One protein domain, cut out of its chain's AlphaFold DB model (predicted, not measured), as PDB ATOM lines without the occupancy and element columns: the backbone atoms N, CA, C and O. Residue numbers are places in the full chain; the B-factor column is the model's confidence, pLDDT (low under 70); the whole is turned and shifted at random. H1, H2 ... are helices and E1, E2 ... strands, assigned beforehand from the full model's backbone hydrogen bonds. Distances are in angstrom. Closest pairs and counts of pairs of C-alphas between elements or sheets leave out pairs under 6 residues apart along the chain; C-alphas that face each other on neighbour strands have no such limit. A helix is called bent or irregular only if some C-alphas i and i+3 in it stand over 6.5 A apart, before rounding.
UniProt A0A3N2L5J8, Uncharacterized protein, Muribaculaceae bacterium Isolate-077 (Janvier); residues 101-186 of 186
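What this domain is: This is residues 101 to 186 of the 186 residues of an uncharacterized protein of Muribaculaceae bacterium Isolate-077 (Janvier) (UniProt A0A3N2L5J8). One twisted sheet of five strands, E1 to E5, makes the body, with E1, E3 and E4 bent along their length, and a single short helix, H1, sits on one of its faces near E4 and E5. Beyond one end of the sheet the long loop between E1 and E2 reaches outward, and its residues 125 to 130 stick out free. The printed part has 86 residues, with one named helix and five named strands in the order H1 E1 E2 E3 E4 E5, and its class is mostly strand. The sheet's order is E1 E2 E3 E4 E5, all antiparallel, a meander in which each strand is the antiparallel neighbour of the one before. The whole is only just compact, close to loose, with a radius of gyration of the C-alphas of 14.1 A, and it is elongated, spanning 42 by 22 by 22 A.

Where its parts are: H1, residues 101 to 106, begins at C-alpha 101 at (160.532, 252.944, 212.180). E1, residues 112 to 120, is 22.9 A long and bends by 62 degrees at residue 116. E2, residues 135 to 142, is 21.9 A long. E3, residues 148 to 156, is 22.0 A long and bends by 60 degrees at residue 153. E4, residues 165 to 174, is 20.8 A long and bends by 96 degrees at residue 169. E5, residues 180 to 185, is 15.9 A long and ends at C-alpha 185 at (172.600, 249.227, 222.188).

How they stand to each other: E1 and E5 are the edge strands. E1 and E2 form a hairpin at 163 degrees, with N 114 and O 140 at 2.9 A. E2 and E3 form a hairpin at 161 degrees, with N 141 and O 150 at 2.8 A. E3 and E4 form a hairpin at 163 degrees, with N 155 and O 166 at 2.9 A. E4 and E5 form a hairpin at 162 degrees, with N 173 and O 181 at 2.8 A. E1 and E5 are apart. H1 is on the sheet at a height of 9.7 A, but only just over none of the strands, with 2 of its C-alphas falling on E4 and 2 on E5. Its closest C-alphas to E5 are those of Phe 102 and Ile 181, 7.2 A. Every O i to N i+4 pair in H1 is within hydrogen-bond range.

The domain as a whole: The two C-alphas farthest apart are those of Asp 123 and Asp 177, 42.7 A. The printed part has no cut and ends at residue 186, the chain's last residue. The link E1 to E2, residues 121 to 134, is long. The mean pLDDT of the printed part is 76.6; residues 116 to 134 and 158 to 164 are under 70.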
ATOM      1  N   LEU A 101     161.705 253.428 211.468       75.75
ATOM      2  CA  LEU A 101     160.532 252.944 212.180       75.75
ATOM      3  C   LEU A 101     160.727 252.976 213.699       75.75
ATOM      4  O   LEU A 101     159.806 253.319 214.441       75.75
ATOM      5  N   PHE A 102     161.922 252.621 214.176       82.44
ATOM      6  CA  PHE A 102     162.252 252.732 215.589       82.44
ATOM      7  C   PHE A 102     162.105 254.179 216.071       82.44
ATOM      8  O   PHE A 102     161.491 254.423 217.110       82.44
ATOM      9  N   LYS A 103     162.626 255.142 215.302       84.12
ATOM     10  CA  LYS A 103     162.522 256.565 215.639       84.12
ATOM     11  C   LYS A 103     161.076 257.044 215.646       84.12
ATOM     12  O   LYS A 103     160.647 257.633 216.633       84.12
ATOM     13  N   GLU A 104     160.316 256.741 214.599       79.75
ATOM     14  CA  GLU A 104     158.899 257.102 214.492       79.75
ATOM     15  C   GLU A 104     158.087 256.591 215.690       79.75
ATOM     16  O   GLU A 104     157.325 257.340 216.301       79.75
ATOM     17  N   MET A 105     158.269 255.319 216.042       76.94
ATOM     18  CA  MET A 105     157.367 254.628 216.962       76.94
ATOM     19  C   MET A 105     157.815 254.679 218.417       76.94
ATOM     20  O   MET A 105     156.966 254.639 219.304       76.94
ATOM     21  N   PHE A 106     159.122 254.730 218.680       81.31
ATOM     22  CA  PHE A 106     159.668 254.534 220.022       81.31
ATOM     23  C   PHE A 106     160.495 255.715 220.543       81.31
ATOM     24  O   PHE A 106     160.687 255.803 221.753       81.31
ATOM     25  N   GLN A 107     160.931 256.665 219.703       78.44
ATOM     26  CA  GLN A 107     161.748 257.800 220.171       78.44
ATOM     27  C   GLN A 107     160.978 258.746 221.103       78.44
ATOM     28  O   GLN A 107     161.532 259.237 222.087       78.44
ATOM     29  N   SER A 108     159.702 259.003 220.809       72.25
ATOM     30  CA  SER A 108     158.819 259.834 221.641       72.25
ATOM     31  C   SER A 108     157.892 259.018 222.541       72.25
ATOM     32  O   SER A 108     157.140 259.593 223.330       72.25
ATOM     33  N   TYR A 109     157.918 257.692 222.424       78.12
ATOM     34  CA  TYR A 109     157.029 256.823 223.175       78.12
ATOM     35  C   TYR A 109     157.414 256.778 224.656       78.12
ATOM     36  O   TYR A 109     158.590 256.748 225.023       78.12
ATOM     37  N   ARG A 110     156.401 256.784 225.527       78.69
ATOM     38  CA  ARG A 110     156.558 256.690 226.981       78.69
ATOM     39  C   ARG A 110     155.983 255.351 227.452       78.69
ATOM     40  O   ARG A 110     154.794 255.282 227.748       78.69
ATOM     41  N   PRO A 111     156.794 254.280 227.474       80.62
ATOM     42  CA  PRO A 111     156.329 252.963 227.881       80.62
ATOM     43  C   PRO A 111     156.009 252.894 229.373       80.62
ATOM     44  O   PRO A 111     156.620 253.582 230.193       80.62
ATOM     45  N   VAL A 112     155.116 251.969 229.725       83.62
ATOM     46  CA  VAL A 112     155.014 251.469 231.098       83.62
ATOM     47  C   VAL A 112     156.093 250.409 231.294       83.62
ATOM     48  O   VAL A 112     156.146 249.428 230.551       83.62
ATOM     49  N   TRP A 113     156.944 250.601 232.296       79.88
ATOM     50  CA  TRP A 113     158.084 249.732 232.573       79.88
ATOM     51  C   TRP A 113     157.747 248.667 233.617       79.88
ATOM     52  O   TRP A 113     157.111 248.961 234.631       79.88
ATOM     53  N   LYS A 114     158.207 247.432 233.394       80.88
ATOM     54  CA  LYS A 114     158.256 246.372 234.408       80.88
ATOM     55  C   LYS A 114     159.601 245.656 234.343       80.88
ATOM     56  O   LYS A 114     160.117 245.383 233.262       80.88
ATOM     57  N   PHE A 115     160.150 245.343 235.508       76.31
ATOM     58  CA  PHE A 115     161.374 244.564 235.645       76.31
ATOM     59  C   PHE A 115     161.026 243.189 236.212       76.31
ATOM     60  O   PHE A 115     160.307 243.084 237.205       76.31
ATOM     61  N   ASP A 116     161.527 242.141 235.563       67.81
ATOM     62  CA  ASP A 116     161.250 240.756 235.960       67.81
ATOM     63  C   ASP A 116     162.334 240.212 236.898       67.81
ATOM     64  O   ASP A 116     162.070 239.367 237.753       67.81
ATOM     65  N   SER A 117     163.564 240.710 236.763       65.31
ATOM     66  CA  SER A 117     164.671 240.374 237.647       65.31
ATOM     67  C   SER A 117     165.633 241.550 237.792       65.31
ATOM     68  O   SER A 117     166.013 242.195 236.815       65.31
ATOM     69  N   LEU A 118     166.026 241.809 239.039       66.25
ATOM     70  CA  LEU A 118     167.092 242.729 239.416       66.25
ATOM     71  C   LEU A 118     168.155 241.897 240.124       66.25
ATOM     72  O   LEU A 118     167.860 241.249 241.132       66.25
ATOM     73  N   ARG A 119     169.375 241.879 239.589       66.81
ATOM     74  CA  ARG A 119     170.489 241.172 240.216       66.81
ATOM     75  C   ARG A 119     171.660 242.124 240.394       66.81
ATOM     76  O   ARG A 119     172.164 242.652 239.407       66.81
ATOM     77  N   ALA A 120     172.096 242.268 241.644       64.25
ATOM     78  CA  ALA A 120     173.340 242.948 241.962       64.25
ATOM     79  C   ALA A 120     174.507 242.229 241.279       64.25
ATOM     80  O   ALA A 120     174.587 240.991 241.303       64.25
ATOM     81  N   ASN A 121     175.400 242.995 240.671       62.66
ATOM     82  CA  ASN A 121     176.628 242.454 240.129       62.66
ATOM     83  C   ASN A 121     177.523 242.025 241.294       62.66
ATOM     84  O   ASN A 121     177.889 242.818 242.151       62.66
ATOM     85  N   SER A 122     177.840 240.734 241.349       58.75
ATOM     86  CA  SER A 122     178.926 240.222 242.184       58.75
ATOM     87  C   SER A 122     180.260 240.449 241.471       58.75
ATOM     88  O   SER A 122     180.281 240.344 240.248       58.75
ATOM     89  N   ASP A 123     181.342 240.666 242.223       53.78
ATOM     90  CA  ASP A 123     182.695 241.152 241.850       53.78
ATOM     91  C   ASP A 123     183.484 240.447 240.706       53.78
ATOM     92  O   ASP A 123     184.708 240.539 240.627       53.78
ATOM     93  N   SER A 124     182.845 239.732 239.783       54.31
ATOM     94  CA  SER A 124     183.457 239.169 238.572       54.31
ATOM     95  C   SER A 124     182.353 239.005 237.512       54.31
ATOM     96  O   SER A 124     181.362 238.333 237.780       54.31
ATOM     97  N   VAL A 125     182.370 239.615 236.319       52.00
ATOM     98  CA  VAL A 125     183.455 239.913 235.364       52.00
ATOM     99  C   VAL A 125     183.126 241.194 234.570       52.00
ATOM    100  O   VAL A 125     181.995 241.356 234.121       52.00
ATOM    101  N   ASN A 126     184.127 242.050 234.317       52.62
ATOM    102  CA  ASN A 126     184.048 243.211 233.416       52.62
ATOM    103  C   ASN A 126     185.325 243.288 232.553       52.62
ATOM    104  O   ASN A 126     186.425 243.268 233.104       52.62
ATOM    105  N   THR A 127     185.209 243.368 231.222       52.88
ATOM    106  CA  THR A 127     186.370 243.573 230.325       52.88
ATOM    107  C   THR A 127     186.185 244.683 229.284       52.88
ATOM    108  O   THR A 127     187.038 244.817 228.408       52.88
ATOM    109  N   ILE A 128     185.112 245.487 229.349       53.03
ATOM    110  CA  ILE A 128     184.807 246.487 228.300       53.03
ATOM    111  C   ILE A 128     184.373 247.851 228.874       53.03
ATOM    112  O   ILE A 128     184.661 248.874 228.256       53.03
ATOM    113  N   TYR A 129     183.745 247.904 230.056       55.19
ATOM    114  CA  TYR A 129     183.259 249.161 230.640       55.19
ATOM    115  C   TYR A 129     184.265 249.774 231.634       55.19
ATOM    116  O   TYR A 129     184.828 249.042 232.451       55.19
ATOM    117  N   PRO A 130     184.482 251.108 231.613       58.47
ATOM    118  CA  PRO A 130     185.423 251.789 232.508       58.47
ATOM    119  C   PRO A 130     185.006 251.762 233.991       58.47
ATOM    120  O   PRO A 130     185.860 251.952 234.854       58.47
ATOM    121  N   SER A 131     183.729 251.496 234.291       62.31
ATOM    122  CA  SER A 131     183.187 251.251 235.634       62.31
ATOM    123  C   SER A 131     182.373 249.951 235.655       62.31
ATOM    124  O   SER A 131     181.862 249.511 234.624       62.31
ATOM    125  N   ALA A 132     182.295 249.295 236.815       65.75
ATOM    126  CA  ALA A 132     181.414 248.147 237.010       65.75
ATOM    127  C   ALA A 132     180.014 248.663 237.390       65.75
ATOM    128  O   ALA A 132     179.912 249.339 238.408       65.75
ATOM    129  N   PRO A 133     178.959 248.381 236.605       68.88
ATOM    130  CA  PRO A 133     177.596 248.744 236.988       68.88
ATOM    131  C   PRO A 133     177.166 247.952 238.230       68.88
ATOM    132  O   PRO A 133     177.604 246.813 238.412       68.88
ATOM    133  N   ASP A 134     176.264 248.495 239.045       69.75
ATOM    134  CA  ASP A 134     175.787 247.841 240.270       69.75
ATOM    135  C   ASP A 134     174.852 246.671 239.993       69.75
ATOM    136  O   ASP A 134     174.761 245.735 240.789       69.75
ATOM    137  N   SER A 135     174.108 246.701 238.886       73.44
ATOM    138  CA  SER A 135     173.116 245.667 238.581       73.44
ATOM    139  C   SER A 135     172.871 245.462 237.090       73.44
ATOM    140  O   SER A 135     172.961 246.389 236.284       73.44
ATOM    141  N   LEU A 136     172.482 244.230 236.752       81.00
ATOM    142  CA  LEU A 136     171.911 243.850 235.460       81.00
ATOM    143  C   LEU A 136     170.407 243.595 235.622       81.00
ATOM    144  O   LEU A 136     169.981 242.876 236.533       81.00
ATOM    145  N   ILE A 137     169.607 244.163 234.721       82.00
ATOM    146  CA  ILE A 137     168.142 244.130 234.769       82.00
ATOM    147  C   ILE A 137     167.602 243.488 233.493       82.00
ATOM    148  O   ILE A 137     167.912 243.943 232.393       82.00
ATOM    149  N   CYS A 138     166.750 242.469 233.636       85.69
ATOM    150  CA  CYS A 138     165.881 242.019 232.546       85.69
ATOM    151  C   CYS A 138     164.607 242.866 232.556       85.69
ATOM    152  O   CYS A 138     163.871 242.881 233.553       85.69
ATOM    153  N   CYS A 139     164.358 243.590 231.467       87.75
ATOM    154  CA  CYS A 139     163.345 244.629 231.430       87.75
ATOM    155  C   CYS A 139     162.341 244.436 230.292       87.75
ATOM    156  O   CYS A 139     162.702 244.077 229.170       87.75
ATOM    157  N   ARG A 140     161.071 244.731 230.589       91.38
ATOM    158  CA  ARG A 140     159.970 244.741 229.630       91.38
ATOM    159  C   ARG A 140     159.225 246.067 229.664       91.38
ATOM    160  O   ARG A 140     158.930 246.629 230.720       91.38
ATOM    161  N   GLN A 141     158.872 246.531 228.480       90.38
ATOM    162  CA  GLN A 141     158.064 247.714 228.243       90.38
ATOM    163  C   GLN A 141     156.713 247.313 227.676       90.38
ATOM    164  O   GLN A 141     156.628 246.408 226.843       90.38
ATOM    165  N   TYR A 142     155.670 248.034 228.065       88.31
ATOM    166  CA  TYR A 142     154.307 247.773 227.622       88.31
ATOM    167  C   TYR A 142     153.649 249.020 227.038       88.31
ATOM    168  O   TYR A 142     153.958 250.156 227.414       88.31
ATOM    169  N   TYR A 143     152.721 248.771 226.121       85.50
ATOM    170  CA  TYR A 143     151.674 249.692 225.706       85.50
ATOM    171  C   TYR A 143     150.685 249.963 226.842       85.50
ATOM    172  O   TYR A 143     150.542 249.155 227.758       85.50
ATOM    173  N   GLU A 144     149.977 251.092 226.772       82.56
ATOM    174  CA  GLU A 144     148.920 251.446 227.738       82.56
ATOM    175  C   GLU A 144     147.829 250.368 227.842       82.56
ATOM    176  O   GLU A 144     147.253 250.160 228.905       82.56
ATOM    177  N   ASP A 145     147.583 249.640 226.749       84.69
ATOM    178  CA  ASP A 145     146.642 248.516 226.692       84.69
ATOM    179  C   ASP A 145     147.226 247.193 227.227       84.69
ATOM    180  O   ASP A 145     146.581 246.147 227.149       84.69
ATOM    181  N   GLY A 146     148.447 247.221 227.768       84.75
ATOM    182  CA  GLY A 146     149.132 246.076 228.357       84.75
ATOM    183  C   GLY A 146     149.817 245.146 227.354       84.75
ATOM    184  O   GLY A 146     150.401 244.147 227.775       84.75
ATOM    185  N   LYS A 147     149.789 245.439 226.047       87.19
ATOM    186  CA  LYS A 147     150.549 244.662 225.053       87.19
ATOM    187  C   LYS A 147     152.048 244.927 225.183       87.19
ATOM    188  O   LYS A 147     152.456 246.043 225.495       87.19
ATOM    189  N   LEU A 148     152.871 243.911 224.929       89.56
ATOM    190  CA  LEU A 148     154.329 244.042 224.970       89.56
ATOM    191  C   LEU A 148     154.800 245.024 223.887       89.56
ATOM    192  O   LEU A 148     154.422 244.889 222.724       89.56
ATOM    193  N   ALA A 149     155.606 246.007 224.284       90.00
ATOM    194  CA  ALA A 149     156.170 247.038 223.417       90.00
ATOM    195  C   ALA A 149     157.672 246.839 223.188       90.00
ATOM    196  O   ALA A 149     158.145 247.059 222.077       90.00
ATOM    197  N   ALA A 150     158.416 246.397 224.204       92.12
ATOM    198  CA  ALA A 150     159.826 246.057 224.052       92.12
ATOM    199  C   ALA A 150     160.311 245.111 225.151       92.12
ATOM    200  O   ALA A 150     159.726 245.062 226.234       92.12
ATOM    201  N   GLU A 151     161.411 244.412 224.897       94.25
ATOM    202  CA  GLU A 151     162.157 243.685 225.920       94.25
ATOM    203  C   GLU A 151     163.664 243.687 225.640       94.25
ATOM    204  O   GLU A 151     164.101 243.699 224.484       94.25
ATOM    205  N   GLY A 152     164.455 243.679 226.710       91.69
ATOM    206  CA  GLY A 152     165.909 243.657 226.634       91.69
ATOM    207  C   GLY A 152     166.583 243.804 227.995       91.69
ATOM    208  O   GLY A 152     165.957 243.637 229.045       91.69
ATOM    209  N   TRP A 153     167.881 244.092 227.960       89.06
ATOM    210  CA  TRP A 153     168.726 244.188 229.147       89.06
ATOM    211  C   TRP A 153     169.108 245.634 229.439       89.06
ATOM    212  O   TRP A 153     169.384 246.406 228.518       89.06
ATOM    213  N   MET A 154     169.145 245.991 230.721       86.12
ATOM    214  CA  MET A 154     169.623 247.294 231.182       86.12
ATOM    215  C   MET A 154     170.704 247.141 232.243       86.12
ATOM    216  O   MET A 154     170.682 246.191 233.031       86.12
ATOM    217  N   LEU A 155     171.603 248.115 232.289       82.62
ATOM    218  CA  LEU A 155     172.518 248.332 233.401       82.62
ATOM    219  C   LEU A 155     171.979 249.432 234.308       82.62
ATOM    220  O   LEU A 155     171.355 250.382 233.835       82.62
ATOM    221  N   HIS A 156     172.246 249.302 235.602       76.19
ATOM    222  CA  HIS A 156     171.953 250.328 236.594       76.19
ATOM    223  C   HIS A 156     173.195 250.610 237.438       76.19
ATOM    224  O   HIS A 156     173.904 249.673 237.809       76.19
ATOM    225  N   ASP A 157     173.431 251.894 237.700       73.81
ATOM    226  CA  ASP A 157     174.556 252.443 238.461       73.81
ATOM    227  C   ASP A 157     173.985 253.414 239.512       73.81
ATOM    228  O   ASP A 157     173.274 254.359 239.157       73.81
ATOM    229  N   TRP A 158     174.224 253.130 240.791       67.12
ATOM    230  CA  TRP A 158     173.739 253.869 241.959       67.12
ATOM    231  C   TRP A 158     174.515 255.163 242.208       67.12
ATOM    232  O   TRP A 158     173.967 256.094 242.798       67.12
ATOM    233  N   ASP A 159     175.770 255.235 241.758       61.00
ATOM    234  CA  ASP A 159     176.679 256.350 242.038       61.00
ATOM    235  C   ASP A 159     176.725 257.377 240.895       61.00
ATOM    236  O   ASP A 159     177.265 258.480 241.046       61.00
ATOM    237  N   ARG A 160     176.133 257.062 239.738       63.38
ATOM    238  CA  ARG A 160     175.986 258.011 238.631       63.38
ATOM    239  C   ARG A 160     174.911 259.047 238.970       63.38
ATOM    240  O   ARG A 160     173.738 258.702 239.092       63.38
ATOM    241  N   GLU A 161     175.307 260.323 239.076       52.41
ATOM    242  CA  GLU A 161     174.390 261.452 239.323       52.41
ATOM    243  C   GLU A 161     173.131 261.317 238.454       52.41
ATOM    244  O   GLU A 161     173.246 261.423 237.241       52.41
ATOM    245  N   GLY A 162     171.952 261.080 239.047       56.53
ATOM    246  CA  GLY A 162     170.665 261.064 238.335       56.53
ATOM    247  C   GLY A 162     169.942 259.717 238.168       56.53
ATOM    248  O   GLY A 162     169.004 259.684 237.373       56.53
ATOM    249  N   ASP A 163     170.312 258.647 238.889       56.41
ATOM    250  CA  ASP A 163     169.663 257.315 238.820       56.41
ATOM    251  C   ASP A 163     169.531 256.801 237.372       56.41
ATOM    252  O   ASP A 163     168.457 256.415 236.895       56.41
ATOM    253  N   TYR A 164     170.633 256.837 236.622       64.25
ATOM    254  CA  TYR A 164     170.610 256.452 235.216       64.25
ATOM    255  C   TYR A 164     170.522 254.928 235.040       64.25
ATOM    256  O   TYR A 164     171.129 254.133 235.762       64.25
ATOM    257  N   THR A 165     169.741 254.519 234.041       72.75
ATOM    258  CA  THR A 165     169.684 253.143 233.543       72.75
ATOM    259  C   THR A 165     169.919 253.167 232.043       72.75
ATOM    260  O   THR A 165     169.276 253.934 231.324       72.75
ATOM    261  N   ASP A 166     170.848 252.342 231.572       81.69
ATOM    262  CA  ASP A 166     171.238 252.297 230.165       81.69
ATOM    263  C   ASP A 166     170.787 250.972 229.548       81.69
ATOM    264  O   ASP A 166     171.039 249.899 230.101       81.69
ATOM    265  N   ASN A 167     170.121 251.036 228.393       86.81
ATOM    266  CA  ASN A 167     169.862 249.855 227.571       86.81
ATOM    267  C   ASN A 167     171.197 249.303 227.063       86.81
ATOM    268  O   ASN A 167     172.011 250.076 226.562       86.81
ATOM    269  N   ILE A 168     171.379 247.984 227.116       86.38
ATOM    270  CA  ILE A 168     172.564 247.311 226.577       86.38
ATOM    271  C   ILE A 168     172.199 246.122 225.692       86.38
ATOM    272  O   ILE A 168     171.151 245.485 225.862       86.38
ATOM    273  N   GLY A 169     173.095 245.798 224.760       85.94
ATOM    274  CA  GLY A 169     172.956 244.649 223.869       85.94
ATOM    275  C   GLY A 169     171.720 244.727 222.969       85.94
ATOM    276  O   GLY A 169     171.189 245.801 222.682       85.94
ATOM    277  N   THR A 170     171.259 243.576 222.481       92.06
ATOM    278  CA  THR A 170     170.123 243.529 221.552       92.06
ATOM    279  C   THR A 170     168.795 243.638 222.289       92.06
ATOM    280  O   THR A 170     168.416 242.754 223.058       92.06
ATOM    281  N   TRP A 171     168.057 244.698 221.979       92.94
ATOM    282  CA  TRP A 171     166.667 244.895 222.367       92.94
ATOM    283  C   TRP A 171     165.720 244.518 221.237       92.94
ATOM    284  O   TRP A 171     166.006 244.785 220.068       92.94
ATOM    285  N   LYS A 172     164.562 243.962 221.597       93.00
ATOM    286  CA  LYS A 172     163.455 243.684 220.678       93.00
ATOM    287  C   LYS A 172     162.324 244.666 220.935       93.00
ATOM    288  O   LYS A 172     161.845 244.760 222.059       93.00
ATOM    289  N   TYR A 173     161.881 245.361 219.895       90.88
ATOM    290  CA  TYR A 173     160.750 246.284 219.926       90.88
ATOM    291  C   TYR A 173     159.617 245.743 219.063       90.88
ATOM    292  O   TYR A 173     159.834 245.311 217.932       90.88
ATOM    293  N   TYR A 174     158.400 245.783 219.590       88.88
ATOM    294  CA  TYR A 174     157.212 245.203 218.978       88.88
ATOM    295  C   TYR A 174     156.249 246.317 218.628       88.88
ATOM    296  O   TYR A 174     155.663 246.955 219.501       88.88
ATOM    297  N   THR A 175     156.069 246.565 217.342       83.56
ATOM    298  CA  THR A 175     155.045 247.499 216.869       83.56
ATOM    299  C   THR A 175     153.646 246.888 217.017       83.56
ATOM    300  O   THR A 175     153.483 245.666 217.025       83.56
ATOM    301  N   ARG A 176     152.611 247.727 217.158       77.81
ATOM    302  CA  ARG A 176     151.225 247.274 217.417       77.81
ATOM    303  C   ARG A 176     150.623 246.421 216.295       77.81
ATOM    304  O   ARG A 176     149.701 245.650 216.536       77.81
ATOM    305  N   ASP A 177     151.144 246.577 215.093       72.31
ATOM    306  CA  ASP A 177     150.828 245.870 213.854       72.31
ATOM    307  C   ASP A 177     151.757 244.666 213.600       72.31
ATOM    308  O   ASP A 177     151.735 244.079 212.524       72.31
ATOM    309  N   GLY A 178     152.534 244.246 214.608       72.44
ATOM    310  CA  GLY A 178     153.184 242.932 214.641       72.44
ATOM    311  C   GLY A 178     154.596 242.873 214.061       72.44
ATOM    312  O   GLY A 178     155.162 241.788 213.953       72.44
ATOM    313  N   ILE A 179     155.195 244.012 213.713       78.88
ATOM    314  CA  ILE A 179     156.586 244.065 213.249       78.88
ATOM    315  C   ILE A 179     157.534 244.110 214.445       78.88
ATOM    316  O   ILE A 179     157.356 244.929 215.353       78.88
ATOM    317  N   ILE A 180     158.548 243.244 214.399       85.19
ATOM    318  CA  ILE A 180     159.635 243.165 215.374       85.19
ATOM    319  C   ILE A 180     160.837 243.941 214.832       85.19
ATOM    320  O   ILE A 180     161.243 243.755 213.683       85.19
ATOM    321  N   ILE A 181     161.409 244.801 215.667       87.19
ATOM    322  CA  ILE A 181     162.611 245.579 215.377       87.19
ATOM    323  C   ILE A 181     163.678 245.178 216.389       87.19
ATOM    324  O   ILE A 181     163.474 245.333 217.592       87.19
ATOM    325  N   GLU A 182     164.817 244.686 215.914       89.50
ATOM    326  CA  GLU A 182     165.982 244.442 216.762       89.50
ATOM    327  C   GLU A 182     166.922 245.648 216.699       89.50
ATOM    328  O   GLU A 182     167.308 246.081 215.611       89.50
ATOM    329  N   LYS A 183     167.282 246.203 217.859       87.88
ATOM    330  CA  LYS A 183     168.225 247.322 217.972       87.88
ATOM    331  C   LYS A 183     169.337 246.952 218.941       87.88
ATOM    332  O   LYS A 183     169.066 246.576 220.079       87.88
ATOM    333  N   CYS A 184     170.576 247.064 218.478       88.25
ATOM    334  CA  CYS A 184     171.756 246.859 219.308       88.25
ATOM    335  C   CYS A 184     172.113 248.171 220.014       88.25
ATOM    336  O   CYS A 184     172.336 249.188 219.351       88.25
ATOM    337  N   TRP A 185     172.129 248.140 221.341       84.94
ATOM    338  CA  TRP A 185     172.600 249.227 222.188       84.94
ATOM    339  C   TRP A 185     174.051 248.980 222.632       84.94
ATOM    340  O   TRP A 185     174.487 247.825 222.600       84.94
ATOM    341  N   PRO A 186     174.796 250.049 222.984       77.75
ATOM    342  CA  PRO A 186     176.190 249.961 223.424       77.75
ATOM    343  C   PRO A 186     176.438 249.021 224.614       77.75
ATOM    344  O   PRO A 186     175.475 248.655 225.322       77.75
TER     345      PRO A 186